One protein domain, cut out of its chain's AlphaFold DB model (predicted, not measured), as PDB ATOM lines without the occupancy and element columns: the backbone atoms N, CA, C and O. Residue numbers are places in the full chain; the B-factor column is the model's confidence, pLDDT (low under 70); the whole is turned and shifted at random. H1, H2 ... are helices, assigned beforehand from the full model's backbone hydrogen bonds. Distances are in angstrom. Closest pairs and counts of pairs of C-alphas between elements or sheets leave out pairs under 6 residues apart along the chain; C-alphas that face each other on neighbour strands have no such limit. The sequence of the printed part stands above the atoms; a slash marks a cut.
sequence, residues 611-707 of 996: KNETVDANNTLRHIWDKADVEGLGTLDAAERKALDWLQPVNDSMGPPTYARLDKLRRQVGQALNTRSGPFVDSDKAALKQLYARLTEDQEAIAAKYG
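This is residues 611 to 707 of the 996 residues of the protein "SLT domain-containing protein" of Cereibacter sphaeroides (UniProt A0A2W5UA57). Three helices, H2, H3 and H4, make an up-and-down bundle, and H1 packs by its first part on H2 and H4, while H3 stays away from H1. H4 is the longest helix and lines up at shallow tilts with its neighbours, whereas H1 crosses H2 at a steep tilt. The printed part has 97 residues with four named helices, in the order H1, H2, H3, H4, and no named strand; the class is all helix. The whole is compact, with a radius of gyration of the C-alphas of 12.9 A, and rounded, spanning 33 by 30 by 23 A.

The printed part begins at Lys 611, and residues 611 to 617 precede the first helix. H1 covers residues 618 to 631, 19.7 A from first to last C-alpha, and begins with C-alpha 618 at (97.223, 99.730, 78.853). H2 covers residues 638 to 647 and measures 14.3 A. H3 covers residues 659 to 675, 23.8 A long, and begins with C-alpha 659 at (96.421, 109.986, 87.175). H4 covers residues 685 to 705, 30.7 A long, and ends with C-alpha 705 at (90.301, 100.648, 92.124).

H2, H3 and H4 form a bundle that is up and down, each helix running against the one before it. H2 and H3 are a helical hairpin and touch at a shallow tilt of 13 degrees; their closest C-alphas, of Trp 646 and Arg 661, are 6.7 A apart. H3 and H4 are also a helical hairpin and touch, with the closest C-alphas, of Arg 666 and Leu 695, 5.9 A apart; their shallow tilt of 34 degrees is only just short of steep. H2 and H4 run the same way at a shallow tilt of 21 degrees. H4 touches H2 with residues 687 to 691 alone, and the closest C-alphas, of Glu 640 and Leu 691, are 7.0 A apart. H1 touches H4 with residues 618 to 623 alone, opposite ways at a shallow tilt of 30 degrees; the closest C-alphas, of Thr 620 and Arg 694, are 4.8 A apart. H1 touches H2 with residues 620 to 624 alone, opposite ways at a steep tilt of 49 degrees; the closest C-alphas, of Ile 624 and Glu 640, are 6.7 A apart. H1 and H3 are apart. In H2 and H3 every O i to N i+4 pair is within hydrogen-bond range; in H1 9 of 10 are, and in H4 16 of 17.

The two C-alphas farthest apart, of Gly 634 and Gly 707, are 38.8 A from each other. The printed part has no cut. The link from H2 to H3, with 11 residues, is long, while those from H1 to H2 and from H3 to H4 are short. The mean pLDDT of the printed part is 87.2; residue 652 and residues 674 to 676, of which 674 and 675 belong to H3, are under 70.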
ATOM      1  N   LYS A 611      96.554 112.331  93.207       84.94
ATOM      2  CA  LYS A 611      97.006 112.978  91.951       84.94
ATOM      3  C   LYS A 611      98.289 112.363  91.375       84.94
ATOM      4  O   LYS A 611      98.506 112.406  90.164       84.94
ATOM      5  N   ASN A 612      99.128 111.823  92.254       88.69
ATOM      6  CA  ASN A 612     100.369 111.109  91.964       88.69
ATOM      7  C   ASN A 612     100.179 109.592  91.795       88.69
ATOM      8  O   ASN A 612     101.181 108.898  91.647       88.69
ATOM      9  N   GLU A 613      98.943 109.082  91.833       90.19
ATOM     10  CA  GLU A 613      98.662 107.655  91.656       90.19
ATOM     11  C   GLU A 613      99.168 107.158  90.301       90.19
ATOM     12  O   GLU A 613      99.026 107.852  89.287       90.19
ATOM     13  N   THR A 614      99.772 105.970  90.295       89.62
ATOM     14  CA  THR A 614     100.539 105.466  89.156       89.62
ATOM     15  C   THR A 614      99.668 104.894  88.042       89.62
ATOM     16  O   THR A 614      98.808 104.037  88.240       89.62
ATOM     17  N   VAL A 615      99.934 105.418  86.848       88.88
ATOM     18  CA  VAL A 615      99.352 105.106  85.542       88.88
ATOM     19  C   VAL A 615      99.557 103.664  85.093       88.88
ATOM     20  O   VAL A 615     100.707 103.311  84.857       88.88
ATOM     21  N   ASP A 616      98.511 102.877  84.843       86.81
ATOM     22  CA  ASP A 616      98.628 101.738  83.922       86.81
ATOM     23  C   ASP A 616      97.657 101.923  82.749       86.81
ATOM     24  O   ASP A 616      96.515 101.466  82.775       86.81
ATOM     25  N   ALA A 617      98.099 102.694  81.750       90.75
ATOM     26  CA  ALA A 617      97.289 103.139  80.614       90.75
ATOM     27  C   ALA A 617      97.304 102.127  79.451       90.75
ATOM     28  O   ALA A 617      97.562 102.472  78.294       90.75
ATOM     29  N   ASN A 618      97.089 100.853  79.779       92.00
ATOM     30  CA  ASN A 618      97.223  99.730  78.853       92.00
ATOM     31  C   ASN A 618      96.320  99.835  77.616       92.00
ATOM     32  O   ASN A 618      96.711  99.358  76.552       92.00
ATOM     33  N   ASN A 619      95.124 100.423  77.716       92.56
ATOM     34  CA  ASN A 619      94.210 100.508  76.573       92.56
ATOM     35  C   ASN A 619      94.643 101.611  75.602       92.56
ATOM     36  O   ASN A 619      94.646 101.396  74.389       92.56
ATOM     37  N   THR A 620      95.081 102.760  76.126       93.44
ATOM     38  CA  THR A 620      95.634 103.860  75.325       93.44
ATOM     39  C   THR A 620      96.959 103.472  74.680       93.44
ATOM     40  O   THR A 620      97.124 103.656  73.476       93.44
ATOM     41  N   LEU A 621      97.892 102.901  75.449       94.06
ATOM     42  CA  LEU A 621      99.207 102.521  74.932       94.06
ATOM     43  C   LEU A 621      99.103 101.415  73.880       94.06
ATOM     44  O   LEU A 621      99.702 101.556  72.819       94.06
ATOM     45  N   ARG A 622      98.294 100.369  74.113       93.94
ATOM     46  CA  ARG A 622      98.071  99.313  73.112       93.94
ATOM     47  C   ARG A 622      97.509  99.883  71.812       93.94
ATOM     48  O   ARG A 622      98.057  99.605  70.760       93.94
ATOM     49  N   HIS A 623      96.492 100.745  71.881       93.00
ATOM     50  CA  HIS A 623      95.917 101.366  70.686       93.00
ATOM     51  C   HIS A 623      96.941 102.177  69.869       93.00
ATOM     52  O   HIS A 623      96.932 102.108  68.640       93.00
ATOM     53  N   ILE A 624      97.825 102.923  70.540       93.38
ATOM     54  CA  ILE A 624      98.875 103.714  69.883       93.38
ATOM     55  C   ILE A 624      99.940 102.803  69.259       93.38
ATOM     56  O   ILE A 624     100.352 103.054  68.128       93.38
ATOM     57  N   TRP A 625     100.366 101.747  69.960       92.25
ATOM     58  CA  TRP A 625     101.359 100.798  69.447       92.25
ATOM     59  C   TRP A 625     100.813  99.929  68.309       92.25
ATOM     60  O   TRP A 625     101.471  99.844  67.280       92.25
ATOM     61  N   ASP A 626      99.585  99.406  68.409       92.81
ATOM     62  CA  ASP A 626      98.924  98.656  67.327       92.81
ATOM     63  C   ASP A 626      98.866  99.482  66.024       92.81
ATOM     64  O   ASP A 626      99.055  98.954  64.928       92.81
ATOM     65  N   LYS A 627      98.631 100.800  66.134       89.44
ATOM     66  CA  LYS A 627      98.663 101.735  64.999       89.44
ATOM     67  C   LYS A 627     100.092 101.984  64.504       89.44
ATOM     68  O   LYS A 627     100.347 101.919  63.303       89.44
ATOM     69  N   ALA A 628     101.028 102.252  65.415       90.25
ATOM     70  CA  ALA A 628     102.424 102.536  65.084       90.25
ATOM     71  C   ALA A 628     103.162 101.340  64.456       90.25
ATOM     72  O   ALA A 628     104.048 101.558  63.632       90.25
ATOM     73  N   ASP A 629     102.787 100.105  64.793       91.31
ATOM     74  CA  ASP A 629     103.340  98.879  64.205       91.31
ATOM     75  C   ASP A 629     102.867  98.661  62.755       91.31
ATOM     76  O   ASP A 629     103.592  98.083  61.945       91.31
ATOM     77  N   VAL A 630     101.665  99.141  62.407       88.88
ATOM     78  CA  VAL A 630     101.084  99.024  61.056       88.88
ATOM     79  C   VAL A 630     101.482 100.196  60.154       88.88
ATOM     80  O   VAL A 630     101.801  99.993  58.984       88.88
ATOM     81  N   GLU A 631     101.450 101.421  60.679       87.62
ATOM     82  CA  GLU A 631     101.606 102.657  59.898       87.62
ATOM     83  C   GLU A 631     102.971 103.345  60.093       87.62
ATOM     84  O   GLU A 631     103.391 104.153  59.261       87.62
ATOM     85  N   GLY A 632     103.691 103.007  61.166       87.31
ATOM     86  CA  GLY A 632     104.939 103.644  61.585       87.31
ATOM     87  C   GLY A 632     104.728 104.814  62.554       87.31
ATOM     88  O   GLY A 632     103.829 105.633  62.396       87.31
ATOM     89  N   LEU A 633     105.633 104.972  63.529       84.31
ATOM     90  CA  LEU A 633     105.586 106.034  64.561       84.31
ATOM     91  C   LEU A 633     105.449 107.477  64.023       84.31
ATOM     92  O   LEU A 633     105.059 108.378  64.768       84.31
ATOM     93  N   GLY A 634     105.782 107.715  62.752       84.50
ATOM     94  CA  GLY A 634     105.651 109.016  62.094       84.50
ATOM     95  C   GLY A 634     104.219 109.412  61.714       84.50
ATOM     96  O   GLY A 634     103.981 110.605  61.527       84.50
ATOM     97  N   THR A 635     103.274 108.466  61.614       84.38
ATOM     98  CA  THR A 635     101.864 108.750  61.261       84.38
ATOM     99  C   THR A 635     100.999 109.112  62.465       84.38
ATOM    100  O   THR A 635      99.860 109.551  62.296       84.38
ATOM    101  N   LEU A 636     101.533 108.961  63.681       89.00
ATOM    102  CA  LEU A 636     100.825 109.302  64.906       89.00
ATOM    103  C   LEU A 636     100.454 110.792  64.934       89.00
ATOM    104  O   LEU A 636     101.275 111.690  64.713       89.00
ATOM    105  N   ASP A 637      99.203 111.063  65.278       91.44
ATOM    106  CA  ASP A 637      98.660 112.402  65.428       91.44
ATOM    107  C   ASP A 637      99.388 113.188  66.548       91.44
ATOM    108  O   ASP A 637     100.100 112.622  67.383       91.44
ATOM    109  N   ALA A 638      99.256 114.517  66.572       92.62
ATOM    110  CA  ALA A 638      99.822 115.350  67.637       92.62
ATOM    111  C   ALA A 638      99.340 114.933  69.046       92.62
ATOM    112  O   ALA A 638     100.133 114.932  69.993       92.62
ATOM    113  N   ALA A 639      98.074 114.531  69.184       92.69
ATOM    114  CA  ALA A 639      97.497 114.064  70.439       92.69
ATOM    115  C   ALA A 639      97.980 112.653  70.815       92.69
ATOM    116  O   ALA A 639      98.312 112.411  71.974       92.69
ATOM    117  N   GLU A 640      98.088 111.740  69.843       93.94
ATOM    118  CA  GLU A 640      98.588 110.369  70.045       93.94
ATOM    119  C   GLU A 640     100.071 110.370  70.454       93.94
ATOM    120  O   GLU A 640     100.451 109.728  71.434       93.94
ATOM    121  N   ARG A 641     100.908 111.179  69.786       92.88
ATOM    122  CA  ARG A 641     102.310 111.391  70.191       92.88
ATOM    123  C   ARG A 641     102.417 111.963  71.600       92.88
ATOM    124  O   ARG A 641     103.297 111.559  72.358       92.88
ATOM    125  N   LYS A 642     101.518 112.882  71.975       92.88
ATOM    126  CA  LYS A 642     101.515 113.452  73.327       92.88
ATOM    127  C   LYS A 642     101.037 112.462  74.388       92.88
ATOM    128  O   LYS A 642     101.533 112.501  75.512       92.88
ATOM    129  N   ALA A 643     100.131 111.559  74.027       93.31
ATOM    130  CA  ALA A 643      99.719 110.452  74.876       93.31
ATOM    131  C   ALA A 643     100.875 109.484  75.146       93.31
ATOM    132  O   ALA A 643     101.123 109.164  76.306       93.31
ATOM    133  N   LEU A 644     101.634 109.102  74.114       92.00
ATOM    134  CA  LEU A 644     102.809 108.240  74.264       92.00
ATOM    135  C   LEU A 644     103.868 108.871  75.191       92.00
ATOM    136  O   LEU A 644     104.268 108.249  76.171       92.00
ATOM    137  N   ASP A 645     104.234 110.138  74.955       90.38
ATOM    138  CA  ASP A 645     105.170 110.921  75.787       90.38
ATOM    139  C   ASP A 645     104.758 110.986  77.272       90.38
ATOM    140  O   ASP A 645     105.593 110.883  78.169       90.38
ATOM    141  N   TRP A 646     103.461 111.147  77.560       91.44
ATOM    142  CA  TRP A 646     102.980 111.328  78.935       91.44
ATOM    143  C   TRP A 646     102.650 110.043  79.684       91.44
ATOM    144  O   TRP A 646     102.736 110.049  80.918       91.44
ATOM    145  N   LEU A 647     102.264 108.983  78.973       91.88
ATOM    146  CA  LEU A 647     101.822 107.711  79.545       91.88
ATOM    147  C   LEU A 647     102.919 106.639  79.524       91.88
ATOM    148  O   LEU A 647     102.887 105.737  80.354       91.88
ATOM    149  N   GLN A 648     103.922 106.775  78.652       89.56
ATOM    150  CA  GLN A 648     105.122 105.936  78.609       89.56
ATOM    151  C   GLN A 648     106.383 106.816  78.439       89.56
ATOM    152  O   GLN A 648     107.050 106.763  77.404       89.56
ATOM    153  N   PRO A 649     106.715 107.665  79.435       84.12
ATOM    154  CA  PRO A 649     107.844 108.585  79.335       84.12
ATOM    155  C   PRO A 649     109.173 107.831  79.207       84.12
ATOM    156  O   PRO A 649     109.522 107.012  80.052       84.12
ATOM    157  N   VAL A 650     109.948 108.163  78.172       75.81
ATOM    158  CA  VAL A 650     111.267 107.557  77.879       75.81
ATOM    159  C   VAL A 650     112.396 108.167  78.737       75.81
ATOM    160  O   VAL A 650     113.523 107.685  78.733       75.81
ATOM    161  N   ASN A 651     112.109 109.243  79.478       74.56
ATOM    162  CA  ASN A 651     113.065 109.971  80.314       74.56
ATOM    163  C   ASN A 651     112.592 109.987  81.774       74.56
ATOM    164  O   ASN A 651     111.529 110.541  82.077       74.56
ATOM    165  N   ASP A 652     113.435 109.470  82.672       67.56
ATOM    166  CA  ASP A 652     113.222 109.422  84.126       67.56
ATOM    167  C   ASP A 652     112.849 110.784  84.739       67.56
ATOM    168  O   ASP A 652     112.143 110.846  85.746       67.56
ATOM    169  N   SER A 653     113.245 111.890  84.095       72.94
ATOM    170  CA  SER A 653     112.935 113.265  84.516       72.94
ATOM    171  C   SER A 653     111.433 113.576  84.611       72.94
ATOM    172  O   SER A 653     111.063 114.528  85.297       72.94
ATOM    173  N   MET A 654     110.553 112.823  83.931       76.44
ATOM    174  CA  MET A 654     109.094 112.981  84.070       76.44
ATOM    175  C   MET A 654     108.482 112.120  85.187       76.44
ATOM    176  O   MET A 654     107.324 112.341  85.543       76.44
ATOM    177  N   GLY A 655     109.211 111.139  85.727       83.00
ATOM    178  CA  GLY A 655     108.681 110.143  86.663       83.00
ATOM    179  C   GLY A 655     107.600 109.220  86.064       83.00
ATOM    180  O   GLY A 655     107.169 109.415  84.919       83.00
ATOM    181  N   PRO A 656     107.114 108.224  86.832       87.31
ATOM    182  CA  PRO A 656     106.117 107.260  86.362       87.31
ATOM    183  C   PRO A 656     104.797 107.958  86.000       87.31
ATOM    184  O   PRO A 656     104.445 108.941  86.662       87.31
ATOM    185  N   PRO A 657     104.065 107.493  84.967       91.31
ATOM    186  CA  PRO A 657     102.805 108.101  84.530       91.31
ATOM    187  C   PRO A 657     101.844 108.277  85.713       91.31
ATOM    188  O   PRO A 657     101.797 107.433  86.600       91.31
ATOM    189  N   THR A 658     101.099 109.385  85.754       91.75
ATOM    190  CA  THR A 658     100.250 109.745  86.907       91.75
ATOM    191  C   THR A 658      98.803 110.013  86.510       91.75
ATOM    192  O   THR A 658      98.549 110.548  85.429       91.75
ATOM    193  N   TYR A 659      97.849 109.714  87.398       89.31
ATOM    194  CA  TYR A 659      96.421 109.986  87.175       89.31
ATOM    195  C   TYR A 659      96.160 111.439  86.734       89.31
ATOM    196  O   TYR A 659      95.419 111.682  85.782       89.31
ATOM    197  N   ALA A 660      96.850 112.416  87.339       88.12
ATOM    198  CA  ALA A 660      96.740 113.823  86.950       88.12
ATOM    199  C   ALA A 660      97.233 114.131  85.515       88.12
ATOM    200  O   ALA A 660      96.740 115.079  84.900       88.12
ATOM    201  N   ARG A 661      98.181 113.357  84.962       91.31
ATOM    202  CA  ARG A 661      98.588 113.469  83.547       91.31
ATOM    203  C   ARG A 661      97.530 112.886  82.616       91.31
ATOM    204  O   ARG A 661      97.195 113.533  81.625       91.31
ATOM    205  N   LEU A 662      96.994 111.712  82.954       91.50
ATOM    206  CA  LEU A 662      95.940 111.038  82.192       91.50
ATOM    207  C   LEU A 662      94.675 111.909  82.096       91.50
ATOM    208  O   LEU A 662      94.202 112.177  80.993       91.50
ATOM    209  N   ASP A 663      94.188 112.434  83.226       87.44
ATOM    210  CA  ASP A 663      93.011 113.316  83.266       87.44
ATOM    211  C   ASP A 663      93.239 114.616  82.478       87.44
ATOM    212  O   ASP A 663      92.410 115.007  81.655       87.44
ATOM    213  N   LYS A 664      94.403 115.267  82.647       90.12
ATOM    214  CA  LYS A 664      94.747 116.490  81.902       90.12
ATOM    215  C   LYS A 664      94.773 116.254  80.390       90.12
ATOM    216  O   LYS A 664      94.247 117.076  79.641       90.12
ATOM    217  N   LEU A 665      95.355 115.140  79.949       92.56
ATOM    218  CA  LEU A 665      95.397 114.750  78.542       92.56
ATOM    219  C   LEU A 665      93.986 114.471  77.999       92.56
ATOM    220  O   LEU A 665      93.608 115.049  76.982       92.56
ATOM    221  N   ARG A 666      93.169 113.680  78.712       90.25
ATOM    222  CA  ARG A 666      91.760 113.426  78.357       90.25
ATOM    223  C   ARG A 666      90.971 114.729  78.226       90.25
ATOM    224  O   ARG A 666      90.234 114.891  77.255       90.25
ATOM    225  N   ARG A 667      91.141 115.679  79.155       86.38
ATOM    226  CA  ARG A 667      90.500 117.006  79.086       86.38
ATOM    227  C   ARG A 667      90.935 117.790  77.847       86.38
ATOM    228  O   ARG A 667      90.075 118.353  77.180       86.38
ATOM    229  N   GLN A 668      92.223 117.794  77.497       89.94
ATOM    230  CA  GLN A 668      92.732 118.491  76.306       89.94
ATOM    231  C   GLN A 668      92.228 117.868  74.990       89.94
ATOM    232  O   GLN A 668      91.796 118.597  74.098       89.94
ATOM    233  N   VAL A 669      92.207 116.535  74.882       87.62
ATOM    234  CA  VAL A 669      91.621 115.812  73.733       87.62
ATOM    235  C   VAL A 669      90.112 116.081  73.643       87.62
ATOM    236  O   VAL A 669      89.585 116.402  72.577       87.62
ATOM    237  N   GLY A 670      89.412 116.034  74.781       81.56
ATOM    238  CA  GLY A 670      87.988 116.353  74.875       81.56
ATOM    239  C   GLY A 670      87.664 117.806  74.521       81.56
ATOM    240  O   GLY A 670      86.619 118.062  73.928       81.56
ATOM    241  N   GLN A 671      88.542 118.761  74.833       80.31
ATOM    242  CA  GLN A 671      88.392 120.165  74.444       80.31
ATOM    243  C   GLN A 671      88.467 120.314  72.916       80.31
ATOM    244  O   GLN A 671      87.541 120.855  72.307       80.31
ATOM    245  N   ALA A 672      89.498 119.741  72.288       82.31
ATOM    246  CA  ALA A 672      89.678 119.781  70.838       82.31
ATOM    247  C   ALA A 672      88.484 119.186  70.070       82.31
ATOM    248  O   ALA A 672      87.976 119.810  69.136       82.31
ATOM    249  N   LEU A 673      87.969 118.034  70.521       74.50
ATOM    250  CA  LEU A 673      86.773 117.398  69.952       74.50
ATOM    251  C   LEU A 673      85.520 118.283  70.006       74.50
ATOM    252  O   LEU A 673      84.697 118.241  69.091       74.50
ATOM    253  N   ASN A 674      85.358 119.043  71.090       67.50
ATOM    254  CA  ASN A 674      84.099 119.694  71.440       67.50
ATOM    255  C   ASN A 674      84.036 121.163  71.026       67.50
ATOM    256  O   ASN A 674      83.110 121.567  70.328       67.50
ATOM    257  N   THR A 675      85.005 121.967  71.459       64.00
ATOM    258  CA  THR A 675      85.017 123.420  71.233       64.00
ATOM    259  C   THR A 675      85.857 123.823  70.026       64.00
ATOM    260  O   THR A 675      85.894 125.004  69.697       64.00
ATOM    261  N   ARG A 676      86.526 122.862  69.360       66.94
ATOM    262  CA  ARG A 676      87.532 123.108  68.310       66.94
ATOM    263  C   ARG A 676      88.560 124.150  68.762       66.94
ATOM    264  O   ARG A 676      88.813 125.139  68.083       66.94
ATOM    265  N   SER A 677      89.101 123.943  69.958       73.38
ATOM    266  CA  SER A 677      90.107 124.808  70.565       73.38
ATOM    267  C   SER A 677      91.000 124.008  71.515       73.38
ATOM    268  O   SER A 677      90.694 122.864  71.852       73.38
ATOM    269  N   GLY A 678      92.114 124.603  71.941       85.19
ATOM    270  CA  GLY A 678      93.134 123.917  72.735       85.19
ATOM    271  C   GLY A 678      94.245 123.295  71.873       85.19
ATOM    272  O   GLY A 678      94.281 123.506  70.662       85.19
ATOM    273  N   PRO A 679      95.180 122.548  72.487       89.69
ATOM    274  CA  PRO A 679      96.460 122.174  71.870       89.69
ATOM    275  C   PRO A 679      96.371 121.107  70.768       89.69
ATOM    276  O   PRO A 679      97.375 120.838  70.120       89.69
ATOM    277  N   PHE A 680      95.201 120.496  70.573       93.06
ATOM    278  CA  PHE A 680      94.968 119.432  69.588       93.06
ATOM    279  C   PHE A 680      93.854 119.802  68.592       93.06
ATOM    280  O   PHE A 680      93.176 118.930  68.066       93.06
ATOM    281  N   VAL A 681      93.598 121.098  68.372       86.31
ATOM    282  CA  VAL A 681      92.530 121.561  67.463       86.31
ATOM    283  C   VAL A 681      92.737 121.113  66.009       86.31
ATOM    284  O   VAL A 681      91.755 120.820  65.326       86.31
ATOM    285  N   ASP A 682      93.994 121.018  65.574       88.69
ATOM    286  CA  ASP A 682      94.390 120.636  64.212       88.69
ATOM    287  C   ASP A 682      94.534 119.112  64.020       88.69
ATOM    288  O   ASP A 682      94.827 118.650  62.919       88.69
ATOM    289  N   SER A 683      94.338 118.331  65.087       88.81
ATOM    290  CA  SER A 683      94.409 116.868  65.065       88.81
ATOM    291  C   SER A 683      93.245 116.231  64.305       88.81
ATOM    292  O   SER A 683      92.125 116.756  64.292       88.81
ATOM    293  N   ASP A 684      93.468 115.038  63.743       88.69
ATOM    294  CA  ASP A 684      92.379 114.300  63.096       88.69
ATOM    295  C   ASP A 684      91.257 113.939  64.089       88.69
ATOM    296  O   ASP A 684      91.477 113.470  65.207       88.69
ATOM    297  N   LYS A 685      90.003 114.121  63.662       82.81
ATOM    298  CA  LYS A 685      88.831 113.913  64.521       82.81
ATOM    299  C   LYS A 685      88.512 112.451  64.788       82.81
ATOM    300  O   LYS A 685      87.901 112.175  65.821       82.81
ATOM    301  N   ALA A 686      88.842 111.531  63.884       82.75
ATOM    302  CA  ALA A 686      88.649 110.108  64.142       82.75
ATOM    303  C   ALA A 686      89.696 109.622  65.154       82.75
ATOM    304  O   ALA A 686      89.316 109.018  66.159       82.75
ATOM    305  N   ALA A 687      90.964 110.002  64.969       86.75
ATOM    306  CA  ALA A 687      92.050 109.769  65.922       86.75
ATOM    307  C   ALA A 687      91.724 110.340  67.314       86.75
ATOM    308  O   ALA A 687      91.731 109.604  68.299       86.75
ATOM    309  N   LEU A 688      91.315 111.614  67.410       88.38
ATOM    310  CA  LEU A 688      90.907 112.225  68.682       88.38
ATOM    311  C   LEU A 688      89.748 111.475  69.361       88.38
ATOM    312  O   LEU A 688      89.761 111.328  70.583       88.38
ATOM    313  N   LYS A 689      88.742 110.999  68.609       84.50
ATOM    314  CA  LYS A 689      87.616 110.226  69.170       84.50
ATOM    315  C   LYS A 689      88.079 108.889  69.748       84.50
ATOM    316  O   LYS A 689      87.677 108.555  70.861       84.50
ATOM    317  N   GLN A 690      88.910 108.149  69.013       89.50
ATOM    318  CA  GLN A 690      89.457 106.868  69.470       89.50
ATOM    319  C   GLN A 690      90.347 107.070  70.701       89.50
ATOM    320  O   GLN A 690      90.130 106.434  71.733       89.50
ATOM    321  N   LEU A 691      91.264 108.037  70.647       92.44
ATOM    322  CA  LEU A 691      92.140 108.387  71.761       92.44
ATOM    323  C   LEU A 691      91.345 108.814  73.006       92.44
ATOM    324  O   LEU A 691      91.623 108.335  74.103       92.44
ATOM    325  N   TYR A 692      90.312 109.652  72.858       87.94
ATOM    326  CA  TYR A 692      89.447 110.051  73.975       87.94
ATOM    327  C   TYR A 692      88.728 108.856  74.614       87.94
ATOM    328  O   TYR A 692      88.593 108.813  75.840       87.94
ATOM    329  N   ALA A 693      88.282 107.886  73.809       85.00
ATOM    330  CA  ALA A 693      87.664 106.663  74.308       85.00
ATOM    331  C   ALA A 693      88.659 105.830  75.132       85.00
ATOM    332  O   ALA A 693      88.362 105.522  76.283       85.00
ATOM    333  N   ARG A 694      89.868 105.563  74.615       93.94
ATOM    334  CA  ARG A 694      90.893 104.778  75.336       93.94
ATOM    335  C   ARG A 694      91.384 105.455  76.617       93.94
ATOM    336  O   ARG A 694      91.456 104.808  77.658       93.94
ATOM    337  N   LEU A 695      91.593 106.773  76.584       91.50
ATOM    338  CA  LEU A 695      91.918 107.561  77.780       91.50
ATOM    339  C   LEU A 695      90.803 107.487  78.838       91.50
ATOM    340  O   LEU A 695      91.080 107.493  80.035       91.50
ATOM    341  N   THR A 696      89.542 107.415  78.401       87.56
ATOM    342  CA  THR A 696      88.373 107.258  79.281       87.56
ATOM    343  C   THR A 696      88.289 105.832  79.850       87.56
ATOM    344  O   THR A 696      87.983 105.690  81.029       87.56
ATOM    345  N   GLU A 697      88.606 104.792  79.071       87.69
ATOM    346  CA  GLU A 697      88.674 103.391  79.534       87.69
ATOM    347  C   GLU A 697      89.775 103.180  80.586       87.69
ATOM    348  O   GLU A 697      89.537 102.551  81.618       87.69
ATOM    349  N   ASP A 698      90.966 103.746  80.377       91.56
ATOM    350  CA  ASP A 698      92.044 103.672  81.367       91.56
ATOM    351  C   ASP A 698      91.665 104.423  82.655       91.56
ATOM    352  O   ASP A 698      91.834 103.895  83.756       91.56
ATOM    353  N   GLN A 699      91.079 105.623  82.536       88.44
ATOM    354  CA  GLN A 699      90.635 106.410  83.692       88.44
ATOM    355  C   GLN A 699      89.508 105.712  84.482       88.44
ATOM    356  O   GLN A 699      89.496 105.782  85.713       88.44
ATOM    357  N   GLU A 700      88.634 104.958  83.808       87.31
ATOM    358  CA  GLU A 700      87.625 104.082  84.421       87.31
ATOM    359  C   GLU A 700      88.245 102.943  85.231       87.31
ATOM    360  O   GLU A 700      87.860 102.714  86.379       87.31
ATOM    361  N   ALA A 701      89.240 102.256  84.662       87.56
ATOM    362  CA  ALA A 701      89.940 101.159  85.327       87.56
ATOM    363  C   ALA A 701      90.649 101.620  86.612       87.56
ATOM    364  O   ALA A 701      90.768 100.852  87.567       87.56
ATOM    365  N   ILE A 702      91.093 102.880  86.665       88.88
ATOM    366  CA  ILE A 702      91.669 103.485  87.870       88.88
ATOM    367  C   ILE A 702      90.564 103.889  88.849       88.88
ATOM    368  O   ILE A 702      90.646 103.525  90.018       88.88
ATOM    369  N   ALA A 703      89.500 104.561  88.395       86.38
ATOM    370  CA  ALA A 703      88.363 104.925  89.245       86.38
ATOM    371  C   ALA A 703      87.732 103.701  89.938       86.38
ATOM    372  O   ALA A 703      87.385 103.767  91.120       86.38
ATOM    373  N   ALA A 704      87.673 102.555  89.256       86.31
ATOM    374  CA  ALA A 704      87.222 101.291  89.830       86.31
ATOM    375  C   ALA A 704      88.072 100.818  91.025       86.31
ATOM    376  O   ALA A 704      87.507 100.350  92.013       86.31
ATOM    377  N   LYS A 705      89.404 101.004  90.999       88.12
ATOM    378  CA  LYS A 705      90.301 100.648  92.124       88.12
ATOM    379  C   LYS A 705      89.992 101.438  93.405       88.12
ATOM    380  O   LYS A 705      90.244 100.934  94.493       88.12
ATOM    381  N   TYR A 706      89.420 102.637  93.275       89.88
ATOM    382  CA  TYR A 706      89.049 103.526  94.387       89.88
ATOM    383  C   TYR A 706      87.539 103.525  94.685       89.88
ATOM    384  O   TYR A 706      87.033 104.443  95.328       89.88
ATOM    385  N   GLY A 707      86.798 102.514  94.210       85.62
ATOM    386  CA  GLY A 707      85.355 102.396  94.459       85.62
ATOM    387  C   GLY A 707      84.524 103.519  93.828       85.62
ATOM    388  O   GLY A 707      83.465 103.864  94.343       85.62
TER     389      GLY A 707